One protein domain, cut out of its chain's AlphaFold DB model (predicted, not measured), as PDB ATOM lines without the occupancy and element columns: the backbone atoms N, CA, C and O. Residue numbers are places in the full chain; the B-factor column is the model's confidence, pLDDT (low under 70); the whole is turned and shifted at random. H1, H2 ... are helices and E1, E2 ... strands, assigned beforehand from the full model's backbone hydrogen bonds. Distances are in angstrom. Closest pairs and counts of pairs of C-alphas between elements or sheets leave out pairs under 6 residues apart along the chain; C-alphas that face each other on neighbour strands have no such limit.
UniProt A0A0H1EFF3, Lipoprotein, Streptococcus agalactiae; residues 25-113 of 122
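AT A GLANCE: This is residues 25 to 113 of the 122 residues of the protein "Lipoprotein" of Streptococcus agalactiae (UniProt A0A0H1EFF3). One eight-stranded sheet curls round like part of a flattened barrel, left open between its edge strands E6 and E7, with the short helix H1 packed on the outside of the curl at E1 and E8. E1 to E6 go along the curl one after the other, then residues 83 to 89 span the open side, and the small hairpin E7 and E8 closes in beside E1. The printed part has 89 residues with eight named strands followed by one named helix, and its class is mostly strand. The sheet's order is E6 E5 E4 E3 E2 E1 E8 E7, antiparallel throughout. It is compact, with a radius of gyration of the C-alphas of 12.3 A and spans of 38 by 29 by 17 A.

HOW THE PARTS SIT: E1, residues 28 to 34, and E2, residues 37 to 44, form a hairpin at 158 degrees, with N 30 and O 42 2.8 A apart, within hydrogen-bond range. E3, residues 49 to 52, is antiparallel to E2, with N 50 and O 43 at 2.9 A. E4, residues 57 to 64, pairs with E3 through N 58 and O 51 at 2.8 A, and bends by 57 degrees at residue 61. E5, residues 69 to 74, pairs with E4 through N 71 and O 62 at 2.9 A. The edge strand E6, residues 77 to 82, pairs with E5 through N 72 and O 79 at 2.8 A. These six strands are a meander, each the antiparallel neighbour of the one before. On the other side of E1, E8, residues 98 to 101, pairs through N 31 and O 100 at 2.9 A. The edge strand E7, residues 90 to 92, pairs with E8 through N 91 and O 99 at 2.9 A, and is apart from E6. H1, residues 105 to 113, is on the sheet at a height of 8.5 A, over E1 and only just over E8, where 3 of its C-alphas fall. It runs along the strands, at 27 degrees to E1 on the local plane. The closest C-alphas of H1 and E8 are those of Cys 107 and Tyr 100, 4.8 A apart. In H1 every O i to N i+4 pair is within hydrogen-bond range.

IN THESE COORDINATES: E1 begins at C-alpha 28 (5.357, -38.609, -42.810) and is 19.1 A long. E2 and E4 are 20.2 A each, E6 16.8 A and E5 15.7 A. E3, E8 and E7 are shorter, at 10.5, 10.2 and 7.3 A. H1, 12.2 A long, ends at C-alpha 113 (6.510, -57.370, -32.504).

THE WHOLE: The two C-alphas farthest apart, those of Gly 77 and Lys 112, are 38.4 A apart. The printed part has no cut. No link is long; the link from E6 to E7, of 7 residues, is short, and the others are tight. The mean pLDDT of the printed part is 95.7, and no printed residue is under 70.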
ATOM      1  N   SER A  25      -3.468 -36.642 -42.471       89.62
ATOM      2  CA  SER A  25      -2.458 -36.312 -43.485       89.62
ATOM      3  C   SER A  25      -1.613 -37.536 -43.859       89.62
ATOM      4  O   SER A  25      -1.185 -38.312 -42.995       89.62
ATOM      5  N   LEU A  26      -1.329 -37.681 -45.154       95.06
ATOM      6  CA  LEU A  26      -0.361 -38.631 -45.698       95.06
ATOM      7  C   LEU A  26       1.087 -38.238 -45.384       95.06
ATOM      8  O   LEU A  26       1.975 -39.061 -45.547       95.06
ATOM      9  N   GLU A  27       1.344 -37.013 -44.928       95.81
ATOM     10  CA  GLU A  27       2.700 -36.553 -44.626       95.81
ATOM     11  C   GLU A  27       3.354 -37.388 -43.531       95.81
ATOM     12  O   GLU A  27       2.777 -37.570 -42.455       95.81
ATOM     13  N   GLY A  28       4.570 -37.860 -43.777       96.44
ATOM     14  CA  GLY A  28       5.357 -38.609 -42.810       96.44
ATOM     15  C   GLY A  28       6.372 -39.545 -43.451       96.44
ATOM     16  O   GLY A  28       6.404 -39.747 -44.663       96.44
ATOM     17  N   GLU A  29       7.194 -40.134 -42.591       97.94
ATOM     18  CA  GLU A  29       8.093 -41.231 -42.934       97.94
ATOM     19  C   GLU A  29       7.384 -42.571 -42.697       97.94
ATOM     20  O   GLU A  29       6.729 -42.760 -41.666       97.94
ATOM     21  N   TYR A  30       7.537 -43.507 -43.624       97.75
ATOM     22  CA  TYR A  30       6.895 -44.815 -43.624       97.75
ATOM     23  C   TYR A  30       7.953 -45.908 -43.713       97.75
ATOM     24  O   TYR A  30       8.753 -45.938 -44.648       97.75
ATOM     25  N   TYR A  31       7.937 -46.809 -42.733       97.62
ATOM     26  CA  TYR A  31       8.951 -47.844 -42.579       97.62
ATOM     27  C   TYR A  31       8.395 -49.225 -42.908       97.62
ATOM     28  O   TYR A  31       7.303 -49.585 -42.448       97.62
ATOM     29  N   TRP A  32       9.173 -50.019 -43.637       97.25
ATOM     30  CA  TRP A  32       8.906 -51.433 -43.854       97.25
ATOM     31  C   TRP A  32       9.536 -52.249 -42.732       97.25
ATOM     32  O   TRP A  32      10.735 -52.532 -42.722       97.25
ATOM     33  N   ILE A  33       8.707 -52.611 -41.754       97.38
ATOM     34  CA  ILE A  33       9.167 -53.278 -40.536       97.38
ATOM     35  C   ILE A  33       8.697 -54.730 -40.543       97.38
ATOM     36  O   ILE A  33       7.497 -55.022 -40.530       97.38
ATOM     37  N   ASN A  34       9.648 -55.658 -40.532       95.75
ATOM     38  CA  ASN A  34       9.398 -57.081 -40.349       95.75
ATOM     39  C   ASN A  34      10.592 -57.768 -39.663       95.75
ATOM     40  O   ASN A  34      11.569 -57.124 -39.297       95.75
ATOM     41  N   LYS A  35      10.541 -59.094 -39.490       95.56
ATOM     42  CA  LYS A  35      11.606 -59.859 -38.809       95.56
ATOM     43  C   LYS A  35      13.009 -59.743 -39.431       95.56
ATOM     44  O   LYS A  35      13.956 -60.219 -38.822       95.56
ATOM     45  N   TYR A  36      13.130 -59.197 -40.639       93.69
ATOM     46  CA  TYR A  36      14.380 -59.103 -41.393       93.69
ATOM     47  C   TYR A  36      14.825 -57.670 -41.691       93.69
ATOM     48  O   TYR A  36      15.934 -57.496 -42.180       93.69
ATOM     49  N   ARG A  37      13.955 -56.673 -41.496       93.56
ATOM     50  CA  ARG A  37      14.228 -55.282 -41.875       93.56
ATOM     51  C   ARG A  37      13.423 -54.279 -41.068       93.56
ATOM     52  O   ARG A  37      12.351 -54.601 -40.546       93.56
ATOM     53  N   ASN A  38      13.953 -53.066 -41.024       96.19
ATOM     54  CA  ASN A  38      13.396 -51.901 -40.356       96.19
ATOM     55  C   ASN A  38      13.786 -50.657 -41.165       96.19
ATOM     56  O   ASN A  38      14.480 -49.766 -40.678       96.19
ATOM     57  N   ASP A  39      13.372 -50.638 -42.429       95.75
ATOM     58  CA  ASP A  39      13.938 -49.732 -43.430       95.75
ATOM     59  C   ASP A  39      12.955 -48.604 -43.735       95.75
ATOM     60  O   ASP A  39      11.742 -48.824 -43.783       95.75
ATOM     61  N   LEU A  40      13.470 -47.390 -43.938       96.75
ATOM     62  CA  LEU A  40      12.673 -46.288 -44.469       96.75
ATOM     63  C   LEU A  40      12.348 -46.598 -45.931       96.75
ATOM     64  O   LEU A  40      13.254 -46.664 -46.751       96.75
ATOM     65  N   GLU A  41      11.068 -46.766 -46.248       96.81
ATOM     66  CA  GLU A  41      10.633 -47.074 -47.613       96.81
ATOM     67  C   GLU A  41      10.062 -45.843 -48.312       96.81
ATOM     68  O   GLU A  41      10.204 -45.687 -49.516       96.81
ATOM     69  N   MET A  42       9.398 -44.945 -47.584       97.44
ATOM     70  CA  MET A  42       8.727 -43.815 -48.217       97.44
ATOM     71  C   MET A  42       8.703 -42.592 -47.311       97.44
ATOM     72  O   MET A  42       8.415 -42.686 -46.118       97.44
ATOM     73  N   THR A  43       8.962 -41.425 -47.892       98.06
ATOM     74  CA  THR A  43       8.795 -40.122 -47.243       98.06
ATOM     75  C   THR A  43       7.798 -39.309 -48.044       98.06
ATOM     76  O   THR A  43       8.014 -39.068 -49.227       98.06
ATOM     77  N   ILE A  44       6.717 -38.866 -47.405       98.06
ATOM     78  CA  ILE A  44       5.696 -38.011 -48.014       98.06
ATOM     79  C   ILE A  44       5.755 -36.638 -47.343       98.06
ATOM     80  O   ILE A  44       5.665 -36.539 -46.118       98.06
ATOM     81  N   THR A  45       5.879 -35.583 -48.144       96.38
ATOM     82  CA  THR A  45       5.715 -34.186 -47.717       96.38
ATOM     83  C   THR A  45       4.392 -33.632 -48.248       96.38
ATOM     84  O   THR A  45       3.611 -34.348 -48.874       96.38
ATOM     85  N   SER A  46       4.095 -32.358 -47.988       93.69
ATOM     86  CA  SER A  46       2.805 -31.754 -48.345       93.69
ATOM     87  C   SER A  46       2.464 -31.825 -49.839       93.69
ATOM     88  O   SER A  46       1.286 -31.868 -50.192       93.69
ATOM     89  N   ASN A  47       3.465 -31.853 -50.724       95.62
ATOM     90  CA  ASN A  47       3.268 -31.881 -52.176       95.62
ATOM     91  C   ASN A  47       4.204 -32.831 -52.943       95.62
ATOM     92  O   ASN A  47       4.023 -32.989 -54.151       95.62
ATOM     93  N   ALA A  48       5.183 -33.447 -52.283       97.12
ATOM     94  CA  ALA A  48       6.213 -34.259 -52.920       97.12
ATOM     95  C   ALA A  48       6.664 -35.408 -52.002       97.12
ATOM     96  O   ALA A  48       6.012 -35.724 -51.005       97.12
ATOM     97  N   GLY A  49       7.779 -36.051 -52.340       97.88
ATOM     98  CA  GLY A  49       8.371 -37.098 -51.521       97.88
ATOM     99  C   GLY A  49       9.242 -38.062 -52.316       97.88
ATOM    100  O   GLY A  49       9.577 -37.810 -53.475       97.88
ATOM    101  N   SER A  50       9.561 -39.189 -51.697       97.94
ATOM    102  CA  SER A  50      10.287 -40.298 -52.308       97.94
ATOM    103  C   SER A  50       9.721 -41.633 -51.848       97.94
ATOM    104  O   SER A  50       9.166 -41.739 -50.752       97.94
ATOM    105  N   VAL A  51       9.872 -42.646 -52.692       97.62
ATOM    106  CA  VAL A  51       9.607 -44.046 -52.366       97.62
ATOM    107  C   VAL A  51      10.742 -44.906 -52.912       97.62
ATOM    108  O   VAL A  51      11.070 -44.796 -54.091       97.62
ATOM    109  N   ASP A  52      11.323 -45.747 -52.064       95.75
ATOM    110  CA  ASP A  52      12.214 -46.827 -52.470       95.75
ATOM    111  C   ASP A  52      11.373 -48.053 -52.833       95.75
ATOM    112  O   ASP A  52      10.511 -48.489 -52.068       95.75
ATOM    113  N   VAL A  53      11.605 -48.605 -54.020       88.50
ATOM    114  CA  VAL A  53      11.029 -49.884 -54.436       88.50
ATOM    115  C   VAL A  53      12.171 -50.827 -54.772       88.50
ATOM    116  O   VAL A  53      12.741 -50.758 -55.864       88.50
ATOM    117  N   ASP A  54      12.489 -51.701 -53.818       84.44
ATOM    118  CA  ASP A  54      13.536 -52.720 -53.915       84.44
ATOM    119  C   ASP A  54      14.913 -52.140 -54.307       84.44
ATOM    120  O   ASP A  54      15.609 -52.675 -55.177       84.44
ATOM    121  N   GLY A  55      15.320 -51.038 -53.664       86.69
ATOM    122  CA  GLY A  55      16.617 -50.388 -53.890       86.69
ATOM    123  C   GLY A  55      16.643 -49.395 -55.057       86.69
ATOM    124  O   GLY A  55      17.722 -49.058 -55.556       86.69
ATOM    125  N   LYS A  56      15.474 -48.963 -55.536       92.06
ATOM    126  CA  LYS A  56      15.329 -47.896 -56.531       92.06
ATOM    127  C   LYS A  56      14.469 -46.773 -55.975       92.06
ATOM    128  O   LYS A  56      13.280 -46.972 -55.726       92.06
ATOM    129  N   ASP A  57      15.047 -45.581 -55.918       95.44
ATOM    130  CA  ASP A  57      14.344 -44.369 -55.516       95.44
ATOM    131  C   ASP A  57      13.492 -43.803 -56.657       95.44
ATOM    132  O   ASP A  57      13.988 -43.488 -57.742       95.44
ATOM    133  N   TYR A  58      12.209 -43.591 -56.380       97.56
ATOM    134  CA  TYR A  58      11.289 -42.859 -57.243       97.56
ATOM    135  C   TYR A  58      10.772 -41.606 -56.540       97.56
ATOM    136  O   TYR A  58      10.518 -41.595 -55.335       97.56
ATOM    137  N   ALA A  59      10.562 -40.538 -57.308       98.31
ATOM    138  CA  ALA A  59      10.013 -39.293 -56.787       98.31
ATOM    139  C   ALA A  59       8.484 -39.359 -56.687       98.31
ATOM    140  O   ALA A  59       7.800 -39.704 -57.655       98.31
ATOM    141  N   ILE A  60       7.934 -38.931 -55.553       98.56
ATOM    142  CA  ILE A  60       6.521 -38.565 -55.440       98.56
ATOM    143  C   ILE A  60       6.398 -37.119 -55.918       98.56
ATOM    144  O   ILE A  60       6.990 -36.211 -55.341       98.56
ATOM    145  N   VAL A  61       5.637 -36.904 -56.988       98.38
ATOM    146  CA  VAL A  61       5.500 -35.604 -57.671       98.38
ATOM    147  C   VAL A  61       4.163 -34.917 -57.401       98.38
ATOM    148  O   VAL A  61       3.957 -33.775 -57.807       98.38
ATOM    149  N   LYS A  62       3.232 -35.617 -56.746       98.25
ATOM    150  CA  LYS A  62       1.956 -35.067 -56.288       98.25
ATOM    151  C   LYS A  62       1.460 -35.842 -55.075       98.25
ATOM    152  O   LYS A  62       1.507 -37.072 -55.069       98.25
ATOM    153  N   VAL A  63       0.912 -35.116 -54.107       97.94
ATOM    154  CA  VAL A  63       0.229 -35.662 -52.932       97.94
ATOM    155  C   VAL A  63      -1.177 -35.076 -52.885       97.94
ATOM    156  O   VAL A  63      -1.359 -33.863 -52.943       97.94
ATOM    157  N   ASP A  64      -2.176 -35.946 -52.823       96.31
ATOM    158  CA  ASP A  64      -3.586 -35.597 -52.694       96.31
ATOM    159  C   ASP A  64      -4.084 -36.133 -51.350       96.31
ATOM    160  O   ASP A  64      -4.445 -37.304 -51.200       96.31
ATOM    161  N   ASN A  65      -4.037 -35.266 -50.339       92.69
ATOM    162  CA  ASN A  65      -4.458 -35.607 -48.986       92.69
ATOM    163  C   ASN A  65      -5.968 -35.859 -48.887       92.69
ATOM    164  O   ASN A  65      -6.384 -36.677 -48.065       92.69
ATOM    165  N   GLU A  66      -6.787 -35.196 -49.703       91.56
ATOM    166  CA  GLU A  66      -8.246 -35.337 -49.667       91.56
ATOM    167  C   GLU A  66      -8.660 -36.731 -50.136       91.56
ATOM    168  O   GLU A  66      -9.356 -37.450 -49.418       91.56
ATOM    169  N   ASN A  67      -8.139 -37.156 -51.288       94.31
ATOM    170  CA  ASN A  67      -8.449 -38.454 -51.882       94.31
ATOM    171  C   ASN A  67      -7.502 -39.576 -51.434       94.31
ATOM    172  O   ASN A  67      -7.634 -40.706 -51.901       94.31
ATOM    173  N   LYS A  68      -6.540 -39.275 -50.551       93.94
ATOM    174  CA  LYS A  68      -5.505 -40.204 -50.074       93.94
ATOM    175  C   LYS A  68      -4.751 -40.856 -51.238       93.94
ATOM    176  O   LYS A  68      -4.640 -42.077 -51.314       93.94
ATOM    177  N   GLN A  69      -4.226 -40.044 -52.150       97.25
ATOM    178  CA  GLN A  69      -3.473 -40.508 -53.316       97.25
ATOM    179  C   GLN A  69      -2.079 -39.886 -53.379       97.25
ATOM    180  O   GLN A  69      -1.871 -38.747 -52.967       97.25
ATOM    181  N   ILE A  70      -1.135 -40.627 -53.956       98.06
ATOM    182  CA  ILE A  70       0.176 -40.108 -54.355       98.06
ATOM    183  C   ILE A  70       0.423 -40.412 -55.828       98.06
ATOM    184  O   ILE A  70       0.010 -41.457 -56.326       98.06
ATOM    185  N   THR A  71       1.111 -39.518 -56.530       98.38
ATOM    186  CA  THR A  71       1.591 -39.771 -57.891       98.38
ATOM    187  C   THR A  71       3.102 -39.918 -57.868       98.38
ATOM    188  O   THR A  71       3.806 -38.996 -57.464       98.38
ATOM    189  N   VAL A  72       3.589 -41.066 -58.327       98.12
ATOM    190  CA  VAL A  72       5.011 -41.413 -58.409       98.12
ATOM    191  C   VAL A  72       5.474 -41.276 -59.857       98.12
ATOM    192  O   VAL A  72       4.796 -41.752 -60.773       98.12
ATOM    193  N   SER A  73       6.617 -40.631 -60.072       97.88
ATOM    194  CA  SER A  73       7.267 -40.568 -61.380       97.88
ATOM    195  C   SER A  73       8.091 -41.832 -61.602       97.88
ATOM    196  O   SER A  73       8.996 -42.116 -60.823       97.88
ATOM    197  N   THR A  74       7.749 -42.609 -62.631       94.25
ATOM    198  CA  THR A  74       8.419 -43.876 -62.972       94.25
ATOM    199  C   THR A  74       9.024 -43.806 -64.372       94.25
ATOM    200  O   THR A  74       8.656 -42.935 -65.163       94.25
ATOM    201  N   ASP A  75       9.857 -44.785 -64.729       91.75
ATOM    202  CA  ASP A  75      10.425 -44.933 -66.081       91.75
ATOM    203  C   ASP A  75       9.353 -45.066 -67.183       91.75
ATOM    204  O   ASP A  75       9.617 -44.828 -68.360       91.75
ATOM    205  N   TYR A  76       8.121 -45.420 -66.804       92.44
ATOM    206  CA  TYR A  76       6.970 -45.568 -67.699       92.44
ATOM    207  C   TYR A  76       5.983 -44.397 -67.597       92.44
ATOM    208  O   TYR A  76       4.819 -44.523 -67.984       92.44
ATOM    209  N   GLY A  77       6.427 -43.270 -67.040       96.00
ATOM    210  CA  GLY A  77       5.605 -42.100 -66.768       96.00
ATOM    211  C   GLY A  77       4.996 -42.099 -65.367       96.00
ATOM    212  O   GLY A  77       5.303 -42.932 -64.509       96.00
ATOM    213  N   ASN A  78       4.135 -41.118 -65.118       97.88
ATOM    214  CA  ASN A  78       3.545 -40.909 -63.802       97.88
ATOM    215  C   ASN A  78       2.446 -41.941 -63.514       97.88
ATOM    216  O   ASN A  78       1.537 -42.132 -64.322       97.88
ATOM    217  N   ARG A  79       2.499 -42.567 -62.334       97.50
ATOM    218  CA  ARG A  79       1.482 -43.508 -61.843       97.50
ATOM    219  C   ARG A  79       0.896 -43.020 -60.527       97.50
ATOM    220  O   ARG A  79       1.637 -42.617 -59.636       97.50
ATOM    221  N   THR A  80      -0.426 -43.070 -60.406       97.88
ATOM    222  CA  THR A  80      -1.137 -42.672 -59.185       97.88
ATOM    223  C   THR A  80      -1.536 -43.898 -58.376       97.88
ATOM    224  O   THR A  80      -2.094 -44.850 -58.921       97.88
ATOM    225  N   PHE A  81      -1.269 -43.852 -57.075       97.12
ATOM    226  CA  PHE A  81      -1.528 -44.919 -56.120       97.12
ATOM    227  C   PHE A  81      -2.472 -44.429 -55.026       97.12
ATOM    228  O   PHE A  81      -2.305 -43.332 -54.490       97.12
ATOM    229  N   ASN A  82      -3.442 -45.272 -54.675       96.19
ATOM    230  CA  ASN A  82      -4.330 -45.044 -53.541       96.19
ATOM    231  C   ASN A  82      -3.642 -45.494 -52.250       96.19
ATOM    232  O   ASN A  82      -3.363 -46.680 -52.065       96.19
ATOM    233  N   MET A  83      -3.430 -44.561 -51.331       94.25
ATOM    234  CA  MET A  83      -2.831 -44.812 -50.029       94.25
ATOM    235  C   MET A  83      -3.870 -45.363 -49.053       94.25
ATOM    236  O   MET A  83      -4.737 -44.644 -48.554       94.25
ATOM    237  N   LYS A  84      -3.756 -46.649 -48.711       92.56
ATOM    238  CA  LYS A  84      -4.628 -47.321 -47.729       92.56
ATOM    239  C   LYS A  84      -4.179 -47.059 -46.283       92.56
ATOM    240  O   LYS A  84      -3.882 -48.003 -45.553       92.56
ATOM    241  N   LEU A  85      -4.088 -45.787 -45.884       93.12
ATOM    242  CA  LEU A  85      -3.677 -45.381 -44.534       93.12
ATOM    243  C   LEU A  85      -4.798 -45.634 -43.511       93.12
ATOM    244  O   LEU A  85      -5.898 -45.099 -43.638       93.12
ATOM    245  N   THR A  86      -4.522 -46.433 -42.479       93.75
ATOM    246  CA  THR A  86      -5.434 -46.639 -41.344       93.75
ATOM    247  C   THR A  86      -5.254 -45.554 -40.284       93.75
ATOM    248  O   THR A  86      -4.211 -44.903 -40.215       93.75
ATOM    249  N   LYS A  87      -6.245 -45.398 -39.396       91.62
ATOM    250  CA  LYS A  87      -6.196 -44.432 -38.279       91.62
ATOM    251  C   LYS A  87      -5.015 -44.672 -37.332       91.62
ATOM    252  O   LYS A  87      -4.516 -43.739 -36.706       91.62
ATOM    253  N   GLU A  88      -4.569 -45.920 -37.238       93.75
ATOM    254  CA  GLU A  88      -3.440 -46.364 -36.421       93.75
ATOM    255  C   GLU A  88      -2.084 -46.163 -37.112       93.75
ATOM    256  O   GLU A  88      -1.063 -46.372 -36.465       93.75
ATOM    257  N   GLY A  89      -2.057 -45.760 -38.389       94.44
ATOM    258  CA  GLY A  89      -0.838 -45.442 -39.139       94.44
ATOM    259  C   GLY A  89      -0.222 -46.594 -39.936       94.44
ATOM    260  O   GLY A  89       0.939 -46.505 -40.333       94.44
ATOM    261  N   LYS A  90      -0.973 -47.670 -40.194       96.62
ATOM    262  CA  LYS A  90      -0.574 -48.713 -41.152       96.62
ATOM    263  C   LYS A  90      -0.971 -48.286 -42.565       96.62
ATOM    264  O   LYS A  90      -2.078 -47.789 -42.742       96.62
ATOM    265  N   ALA A  91      -0.129 -48.517 -43.565       96.31
ATOM    266  CA  ALA A  91      -0.458 -48.281 -44.968       96.31
ATOM    267  C   ALA A  91       0.081 -49.397 -45.876       96.31
ATOM    268  O   ALA A  91       0.736 -50.332 -45.410       96.31
ATOM    269  N   VAL A  92      -0.242 -49.300 -47.165       96.31
ATOM    270  CA  VAL A  92       0.324 -50.128 -48.235       96.31
ATOM    271  C   VAL A  92       1.093 -49.196 -49.168       96.31
ATOM    272  O   VAL A  92       0.524 -48.185 -49.588       96.31
ATOM    273  N   SER A  93       2.369 -49.485 -49.418       95.00
ATOM    274  CA  SER A  93       3.223 -48.707 -50.322       95.00
ATOM    275  C   SER A  93       2.887 -48.995 -51.799       95.00
ATOM    276  O   SER A  93       2.188 -49.966 -52.097       95.00
ATOM    277  N   PRO A  94       3.373 -48.178 -52.753       94.12
ATOM    278  CA  PRO A  94       3.264 -48.456 -54.193       94.12
ATOM    279  C   PRO A  94       3.798 -49.827 -54.650       94.12
ATOM    280  O   PRO A  94       3.392 -50.318 -55.701       94.12
ATOM    281  N   SER A  95       4.695 -50.426 -53.869       92.12
ATOM    282  CA  SER A  95       5.301 -51.760 -54.017       92.12
ATOM    283  C   SER A  95       4.509 -52.874 -53.312       92.12
ATOM    284  O   SER A  95       4.997 -53.991 -53.177       92.12
ATOM    285  N   ASP A  96       3.286 -52.589 -52.852       94.19
ATOM    286  CA  ASP A  96       2.415 -53.505 -52.101       94.19
ATOM    287  C   ASP A  96       2.982 -53.977 -50.744       94.19
ATOM    288  O   ASP A  96       2.452 -54.902 -50.116       94.19
ATOM    289  N   HIS A  97       4.009 -53.306 -50.217       95.00
ATOM    290  CA  HIS A  97       4.527 -53.595 -48.884       95.00
ATOM    291  C   HIS A  97       3.641 -52.988 -47.795       95.00
ATOM    292  O   HIS A  97       3.092 -51.892 -47.921       95.00
ATOM    293  N   ILE A  98       3.512 -53.704 -46.671       97.19
ATOM    294  CA  ILE A  98       2.903 -53.142 -45.464       97.19
ATOM    295  C   ILE A  98       3.929 -52.232 -44.799       97.19
ATOM    296  O   ILE A  98       4.945 -52.709 -44.290       97.19
ATOM    297  N   VAL A  99       3.604 -50.945 -44.740       97.62
ATOM    298  CA  VAL A  99       4.454 -49.915 -44.144       97.62
ATOM    299  C   VAL A  99       3.779 -49.247 -42.956       97.62
ATOM    300  O   VAL A  99       2.548 -49.202 -42.844       97.62
ATOM    301  N   TYR A 100       4.596 -48.714 -42.055       97.69
ATOM    302  CA  TYR A 100       4.150 -48.112 -40.807       97.69
ATOM    303  C   TYR A 100       4.636 -46.672 -40.705       97.69
ATOM    304  O   TYR A 100       5.838 -46.409 -40.742       97.69
ATOM    305  N   LYS A 101       3.697 -45.739 -40.543       97.25
ATOM    306  CA  LYS A 101       3.994 -44.317 -40.373       97.25
ATOM    307  C   LYS A 101       4.730 -44.094 -39.052       97.25
ATOM    308  O   LYS A 101       4.228 -44.489 -37.996       97.25
ATOM    309  N   LYS A 102       5.899 -43.460 -39.079       96.94
ATOM    310  CA  LYS A 102       6.692 -43.143 -37.882       96.94
ATOM    311  C   LYS A 102       5.871 -42.350 -36.866       96.94
ATOM    312  O   LYS A 102       5.116 -41.454 -37.231       96.94
ATOM    313  N   GLY A 103       6.019 -42.700 -35.588       94.31
ATOM    314  CA  GLY A 103       5.273 -42.081 -34.486       94.31
ATOM    315  C   GLY A 103       3.811 -42.530 -34.370       94.31
ATOM    316  O   GLY A 103       3.087 -42.021 -33.522       94.31
ATOM    317  N   SER A 104       3.359 -43.472 -35.202       95.62
ATOM    318  CA  SER A 104       2.010 -44.031 -35.105       95.62
ATOM    319  C   SER A 104       1.944 -45.262 -34.202       95.62
ATOM    320  O   SER A 104       2.929 -45.985 -34.023       95.62
ATOM    321  N   LYS A 105       0.739 -45.566 -33.706       96.00
ATOM    322  CA  LYS A 105       0.474 -46.764 -32.900       96.00
ATOM    323  C   LYS A 105       0.865 -48.053 -33.633       96.00
ATOM    324  O   LYS A 105       1.487 -48.927 -33.039       96.00
ATOM    325  N   ALA A 106       0.540 -48.168 -34.922       97.12
ATOM    326  CA  ALA A 106       0.877 -49.350 -35.713       97.12
ATOM    327  C   ALA A 106       2.397 -49.520 -35.878       97.12
ATOM    328  O   ALA A 106       2.884 -50.650 -35.897       97.12
ATOM    329  N   CYS A 107       3.150 -48.418 -35.960       97.62
ATOM    330  CA  CYS A 107       4.612 -48.449 -35.994       97.62
ATOM    331  C   CYS A 107       5.197 -48.943 -34.665       97.62
ATOM    332  O   CYS A 107       6.013 -49.863 -34.666       97.62
ATOM    333  N   GLU A 108       4.726 -48.418 -33.532       97.25
ATOM    334  CA  GLU A 108       5.155 -48.889 -32.208       97.25
ATOM    335  C   GLU A 108       4.857 -50.380 -31.989       97.25
ATOM    336  O   GLU A 108       5.676 -51.111 -31.429       97.25
ATOM    337  N   GLU A 109       3.688 -50.846 -32.430       97.81
ATOM    338  CA  GLU A 109       3.309 -52.259 -32.362       97.81
ATOM    339  C   GLU A 109       4.196 -53.135 -33.253       97.81
ATOM    340  O   GLU A 109       4.608 -54.216 -32.827       97.81
ATOM    341  N   ALA A 110       4.538 -52.674 -34.461       98.06
ATOM    342  CA  ALA A 110       5.443 -53.386 -35.359       98.06
ATOM    343  C   ALA A 110       6.861 -53.497 -34.776       98.06
ATOM    344  O   ALA A 110       7.416 -54.595 -34.748       98.06
ATOM    345  N   LEU A 111       7.415 -52.403 -34.238       97.88
ATOM    346  CA  LEU A 111       8.725 -52.406 -33.575       97.88
ATOM    347  C   LEU A 111       8.761 -53.422 -32.424       97.88
ATOM    348  O   LEU A 111       9.629 -54.293 -32.398       97.88
ATOM    349  N   LYS A 112       7.761 -53.390 -31.530       97.56
ATOM    350  CA  LYS A 112       7.639 -54.348 -30.415       97.56
ATOM    351  C   LYS A 112       7.533 -55.791 -30.902       97.56
ATOM    352  O   LYS A 112       8.183 -56.671 -30.347       97.56
ATOM    353  N   LYS A 113       6.723 -56.033 -31.936       97.88
ATOM    354  CA  LYS A 113       6.510 -57.370 -32.504       97.88
ATOM    355  C   LYS A 113       7.798 -57.975 -33.065       97.88
ATOM    356  O   LYS A 113       7.986 -59.183 -32.946       97.88
TER     357      LYS A 113